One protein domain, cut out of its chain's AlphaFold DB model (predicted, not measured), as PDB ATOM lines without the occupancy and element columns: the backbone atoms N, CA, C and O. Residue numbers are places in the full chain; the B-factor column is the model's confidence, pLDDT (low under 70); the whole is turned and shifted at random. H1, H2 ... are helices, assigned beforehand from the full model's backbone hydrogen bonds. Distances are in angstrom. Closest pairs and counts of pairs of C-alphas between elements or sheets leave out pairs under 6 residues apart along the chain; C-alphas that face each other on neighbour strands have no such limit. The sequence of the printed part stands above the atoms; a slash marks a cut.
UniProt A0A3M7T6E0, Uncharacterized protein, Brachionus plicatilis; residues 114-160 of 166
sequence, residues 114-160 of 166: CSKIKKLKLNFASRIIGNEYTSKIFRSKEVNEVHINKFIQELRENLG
ATOM      1  N   CYS A 114      61.069  21.683  20.813       68.19
ATOM      2  CA  CYS A 114      60.477  20.587  20.044       68.19
ATOM      3  C   CYS A 114      59.461  19.768  20.860       68.19
ATOM      4  O   CYS A 114      58.375  19.477  20.360       68.19
ATOM      5  N   SER A 115      59.776  19.443  22.118       70.12
ATOM      6  CA  SER A 115      58.869  18.726  23.024       70.12
ATOM      7  C   SER A 115      57.652  19.579  23.375       70.12
ATOM      8  O   SER A 115      56.523  19.103  23.283       70.12
ATOM      9  N   LYS A 116      57.855  20.878  23.628       73.44
ATOM     10  CA  LYS A 116      56.774  21.837  23.887       73.44
ATOM     11  C   LYS A 116      55.836  21.983  22.686       73.44
ATOM     12  O   LYS A 116      54.621  21.969  22.854       73.44
ATOM     13  N   ILE A 117      56.377  22.062  21.467       71.44
ATOM     14  CA  ILE A 117      55.579  22.062  20.229       71.44
ATOM     15  C   ILE A 117      54.796  20.751  20.098       71.44
ATOM     16  O   ILE A 117      53.617  20.785  19.751       71.44
ATOM     17  N   LYS A 118      55.411  19.603  20.407       77.50
ATOM     18  CA  LYS A 118      54.734  18.298  20.375       77.50
ATOM     19  C   LYS A 118      53.591  18.228  21.394       77.50
ATOM     20  O   LYS A 118      52.487  17.849  21.021       77.50
ATOM     21  N   LYS A 119      53.809  18.668  22.638       78.75
ATOM     22  CA  LYS A 119      52.761  18.749  23.668       78.75
ATOM     23  C   LYS A 119      51.637  19.701  23.282       78.75
ATOM     24  O   LYS A 119      50.481  19.379  23.518       78.75
ATOM     25  N   LEU A 120      51.944  20.844  22.666       76.62
ATOM     26  CA  LEU A 120      50.921  21.771  22.177       76.62
ATOM     27  C   LEU A 120      50.063  21.137  21.080       76.62
ATOM     28  O   LEU A 120      48.844  21.256  21.132       76.62
ATOM     29  N   LYS A 121      50.683  20.426  20.129       78.31
ATOM     30  CA  LYS A 121      49.956  19.679  19.092       78.31
ATOM     31  C   LYS A 121      49.071  18.583  19.692       78.31
ATOM     32  O   LYS A 121      47.910  18.486  19.315       78.31
ATOM     33  N   LEU A 122      49.590  17.816  20.651       79.31
ATOM     34  CA  LEU A 122      48.839  16.784  21.375       79.31
ATOM     35  C   LEU A 122      47.664  17.367  22.163       79.31
ATOM     36  O   LEU A 122      46.548  16.874  22.066       79.31
ATOM     37  N   ASN A 123      47.895  18.447  22.908       81.62
ATOM     38  CA  ASN A 123      46.863  19.106  23.703       81.62
ATOM     39  C   ASN A 123      45.771  19.683  22.791       81.62
ATOM     40  O   ASN A 123      44.585  19.473  23.026       81.62
ATOM     41  N   PHE A 124      46.164  20.318  21.688       83.31
ATOM     42  CA  PHE A 124      45.233  20.771  20.659       83.31
ATOM     43  C   PHE A 124      44.400  19.620  20.077       83.31
ATOM     44  O   PHE A 124      43.177  19.723  20.046       83.31
ATOM     45  N   ALA A 125      45.036  18.509  19.694       77.50
ATOM     46  CA  ALA A 125      44.341  17.327  19.192       77.50
ATOM     47  C   ALA A 125      43.359  16.758  20.235       77.50
ATOM     48  O   ALA A 125      42.199  16.516  19.914       77.50
ATOM     49  N   SER A 126      43.781  16.646  21.501       80.00
ATOM     50  CA  SER A 126      42.932  16.157  22.594       80.00
ATOM     51  C   SER A 126      41.707  17.042  22.836       80.00
ATOM     52  O   SER A 126      40.611  16.531  23.026       80.00
ATOM     53  N   ARG A 127      41.856  18.372  22.751       81.94
ATOM     54  CA  ARG A 127      40.742  19.321  22.909       81.94
ATOM     55  C   ARG A 127      39.762  19.254  21.748       81.94
ATOM     56  O   ARG A 127      38.564  19.390  21.958       81.94
ATOM     57  N   ILE A 128      40.270  19.067  20.533       80.31
ATOM     58  CA  ILE A 128      39.439  18.945  19.337       80.31
ATOM     59  C   ILE A 128      38.608  17.664  19.372       80.31
ATOM     60  O   ILE A 128      37.432  17.704  19.020       80.31
ATOM     61  N   ILE A 129      39.193  16.546  19.797       75.69
ATOM     62  CA  ILE A 129      38.473  15.271  19.894       75.69
ATOM     63  C   ILE A 129      37.550  15.254  21.116       75.69
ATOM     64  O   ILE A 129      36.419  14.803  21.017       75.69
ATOM     65  N   GLY A 130      37.986  15.785  22.258       74.94
ATOM     66  CA  GLY A 130      37.189  15.787  23.488       74.94
ATOM     67  C   GLY A 130      36.018  16.775  23.499       74.94
ATOM     68  O   GLY A 130      35.159  16.683  24.368       74.94
ATOM     69  N   ASN A 131      35.964  17.728  22.565       84.94
ATOM     70  CA  ASN A 131      34.849  18.664  22.472       84.94
ATOM     71  C   ASN A 131      33.661  18.016  21.732       84.94
ATOM     72  O   ASN A 131      33.789  17.458  20.639       84.94
ATOM     73  N   GLU A 132      32.489  18.079  22.360       79.94
ATOM     74  CA  GLU A 132      31.263  17.429  21.899       79.94
ATOM     75  C   GLU A 132      30.757  18.009  20.567       79.94
ATOM     76  O   GLU A 132      30.287  17.274  19.696       79.94
ATOM     77  N   TYR A 133      30.901  19.322  20.362       77.31
ATOM     78  CA  TYR A 133      30.468  20.001  19.139       77.31
ATOM     79  C   TYR A 133      31.361  19.648  17.950       77.31
ATOM     80  O   TYR A 133      30.865  19.325  16.871       77.31
ATOM     81  N   THR A 134      32.681  19.658  18.142       78.62
ATOM     82  CA  THR A 134      33.636  19.242  17.105       78.62
ATOM     83  C   THR A 134      33.500  17.756  16.798       78.62
ATOM     84  O   THR A 134      33.501  17.385  15.629       78.62
ATOM     85  N   SER A 135      33.264  16.917  17.811       73.88
ATOM     86  CA  SER A 135      32.945  15.496  17.629       73.88
ATOM     87  C   SER A 135      31.684  15.271  16.796       73.88
ATOM     88  O   SER A 135      31.700  14.448  15.883       73.88
ATOM     89  N   LYS A 136      30.604  16.024  17.043       78.00
ATOM     90  CA  LYS A 136      29.378  15.971  16.225       78.00
ATOM     91  C   LYS A 136      29.640  16.393  14.776       78.00
ATOM     92  O   LYS A 136      29.116  15.756  13.867       78.00
ATOM     93  N   ILE A 137      30.485  17.406  14.556       76.50
ATOM     94  CA  ILE A 137      30.908  17.848  13.215       76.50
ATOM     95  C   ILE A 137      31.742  16.773  12.505       76.50
ATOM     96  O   ILE A 137      31.589  16.579  11.302       76.50
ATOM     97  N   PHE A 138      32.626  16.074  13.220       72.06
ATOM     98  CA  PHE A 138      33.403  14.980  12.635       72.06
ATOM     99  C   PHE A 138      32.513  13.786  12.288       72.06
ATOM    100  O   PHE A 138      32.600  13.288  11.170       72.06
ATOM    101  N   ARG A 139      31.590  13.401  13.176       69.62
ATOM    102  CA  ARG A 139      30.632  12.308  12.936       69.62
ATOM    103  C   ARG A 139      29.677  12.604  11.779       69.62
ATOM    104  O   ARG A 139      29.415  11.725  10.969       69.62
ATOM    105  N   SER A 140      29.183  13.837  11.652       67.75
ATOM    106  CA  SER A 140      28.292  14.218  10.544       67.75
ATOM    107  C   SER A 140      29.001  14.292   9.186       67.75
ATOM    108  O   SER A 140      28.347  14.194   8.146       67.75
ATOM    109  N   LYS A 141      30.332  14.444   9.181       60.50
ATOM    110  CA  LYS A 141      31.163  14.485   7.970       60.50
ATOM    111  C   LYS A 141      31.796  13.141   7.592       60.50
ATOM    112  O   LYS A 141      31.954  12.898   6.401       60.50
ATOM    113  N   GLU A 142      32.095  12.259   8.550       59.69
ATOM    114  CA  GLU A 142      32.563  10.882   8.284       59.69
ATOM    115  C   GLU A 142      31.536  10.063   7.480       59.69
ATOM    116  O   GLU A 142      31.923   9.202   6.696       59.69
ATOM    117  N   VAL A 143      30.240  10.364   7.617       56.75
ATOM    118  CA  VAL A 143      29.152   9.681   6.891       56.75
ATOM    119  C   VAL A 143      29.052  10.111   5.417       56.75
ATOM    120  O   VAL A 143      28.531   9.354   4.604       56.75
ATOM    121  N   ASN A 144      29.563  11.293   5.046       54.97
ATOM    122  CA  ASN A 144      29.265  11.906   3.745       54.97
ATOM    123  C   ASN A 144      30.441  11.960   2.756       54.97
ATOM    124  O   ASN A 144      30.196  12.058   1.557       54.97
ATOM    125  N   GLU A 145      31.706  11.876   3.191       52.00
ATOM    126  CA  GLU A 145      32.846  11.966   2.264       52.00
ATOM    127  C   GLU A 145      34.025  11.059   2.651       52.00
ATOM    128  O   GLU A 145      34.741  11.293   3.624       52.00
ATOM    129  N   VAL A 146      34.319  10.091   1.775       56.59
ATOM    130  CA  VAL A 146      35.493   9.191   1.814       56.59
ATOM    131  C   VAL A 146      36.833   9.960   1.824       56.59
ATOM    132  O   VAL A 146      37.875   9.409   2.173       56.59
ATOM    133  N   HIS A 147      36.834  11.257   1.493       51.50
ATOM    134  CA  HIS A 147      38.048  12.047   1.278       51.50
ATOM    135  C   HIS A 147      38.551  12.853   2.496       51.50
ATOM    136  O   HIS A 147      39.647  13.418   2.437       51.50
ATOM    137  N   ILE A 148      37.811  12.887   3.614       53.34
ATOM    138  CA  ILE A 148      38.133  13.712   4.804       53.34
ATOM    139  C   ILE A 148      39.228  13.101   5.708       53.34
ATOM    140  O   ILE A 148      39.777  13.761   6.596       53.34
ATOM    141  N   ASN A 149      39.668  11.878   5.434       59.16
ATOM    142  CA  ASN A 149      40.505  11.118   6.359       59.16
ATOM    143  C   ASN A 149      42.015  11.371   6.286       59.16
ATOM    144  O   ASN A 149      42.770  10.507   6.683       59.16
ATOM    145  N   LYS A 150      42.505  12.541   5.854       67.44
ATOM    146  CA  LYS A 150      43.942  12.857   6.032       67.44
ATOM    147  C   LYS A 150      44.215  13.674   7.287       67.44
ATOM    148  O   LYS A 150      45.107  13.345   8.054       67.44
ATOM    149  N   PHE A 151      43.414  14.707   7.536       66.31
ATOM    150  CA  PHE A 151      43.582  15.560   8.715       66.31
ATOM    151  C   PHE A 151      43.161  14.845  10.007       66.31
ATOM    152  O   PHE A 151      43.866  14.918  11.007       66.31
ATOM    153  N   ILE A 152      42.041  14.115   9.974       66.12
ATOM    154  CA  ILE A 152      41.584  13.310  11.117       66.12
ATOM    155  C   ILE A 152      42.564  12.163  11.382       66.12
ATOM    156  O   ILE A 152      42.906  11.911  12.534       66.12
ATOM    157  N   GLN A 153      43.069  11.516  10.331       69.12
ATOM    158  CA  GLN A 153      44.079  10.470  10.461       69.12
ATOM    159  C   GLN A 153      45.394  11.021  11.016       69.12
ATOM    160  O   GLN A 153      45.895  10.469  11.984       69.12
ATOM    161  N   GLU A 154      45.894  12.160  10.526       71.38
ATOM    162  CA  GLU A 154      47.064  12.830  11.111       71.38
ATOM    163  C   GLU A 154      46.826  13.201  12.587       71.38
ATOM    164  O   GLU A 154      47.736  13.096  13.407       71.38
ATOM    165  N   LEU A 155      45.616  13.621  12.972       69.62
ATOM    166  CA  LEU A 155      45.282  13.894  14.376       69.62
ATOM    167  C   LEU A 155      45.272  12.618  15.235       69.62
ATOM    168  O   LEU A 155      45.808  12.648  16.343       69.62
ATOM    169  N   ARG A 156      44.718  11.510  14.727       67.69
ATOM    170  CA  ARG A 156      44.709  10.198  15.404       67.69
ATOM    171  C   ARG A 156      46.118   9.608  15.516       67.69
ATOM    172  O   ARG A 156      46.519   9.199  16.603       67.69
ATOM    173  N   GLU A 157      46.909   9.672  14.445       71.94
ATOM    174  CA  GLU A 157      48.322   9.271  14.415       71.94
ATOM    175  C   GLU A 157      49.154  10.078  15.420       71.94
ATOM    176  O   GLU A 157      49.982   9.519  16.138       71.94
ATOM    177  N   ASN A 158      48.902  11.388  15.535       68.25
ATOM    178  CA  ASN A 158      49.587  12.232  16.514       68.25
ATOM    179  C   ASN A 158      49.241  11.870  17.966       68.25
ATOM    180  O   ASN A 158      50.092  12.066  18.831       68.25
ATOM    181  N   LEU A 159      48.033  11.368  18.240       66.31
ATOM    182  CA  LEU A 159      47.583  10.956  19.576       66.31
ATOM    183  C   LEU A 159      47.969   9.512  19.936       66.31
ATOM    184  O   LEU A 159      47.893   9.150  21.107       66.31
ATOM    185  N   GLY A 160      48.414   8.701  18.970       61.00
ATOM    186  CA  GLY A 160      48.717   7.281  19.186       61.00
ATOM    187  C   GLY A 160      47.477   6.427  19.478       61.00
ATOM    188  O   GLY A 160      47.605   5.281  19.901       61.00
TER     189      GLY A 160
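What this domain is: This is residues 114 to 160 of the 166 residues of an uncharacterized protein of Brachionus plicatilis (UniProt A0A3M7T6E0). The longest helix, H1, meets H2 end to end in an L-shaped corner, and the chain then folds back through residues 143 to 150, bringing H3 across the second half of H1 in an open frame of three helices. The 47 printed residues hold H1, H2 and H3 in that order, with no named strand: all helix. The whole is elongated, 36 by 21 by 13 A, and only just loose, close to compact, with a radius of gyration of the C-alphas of 11.7 A.

Where its parts are: H1, residues 114 to 130, runs 24.0 A from C-alpha 114 at (60.477, 20.587, 20.044). H2 is residues 132 to 142, 15.2 A. H3, residues 151 to 159, 12.5 A, ends at C-alpha 159 at (47.583, 10.956, 19.576).

How they stand to each other: H1, with residues 121 to 126 alone, touches H3 at a steep tilt of 63 degrees, opposite ways; their closest C-alphas, Ala 125 and Leu 155, are 6.0 A apart. H1, with residues 128 to 129 alone, and H2 only just touch, only at the corner, with 3 pairs of C-alphas within 8 A, the closest Ile 129 and Ser 135 at 6.0 A; they stand about perpendicular, at 83 degrees. H2 and H3 are only just apart, closest 8.5 A. In H1, H2 and H3 every O i to N i+4 pair is within hydrogen-bond range.

The domain as a whole: The printed part has no cut and no long link. Residues 130 to 137, of which 132 to 137 belong to H2, stand free. Mean pLDDT of the printed part is 70.6; residues 139 to 153 are among those under 70.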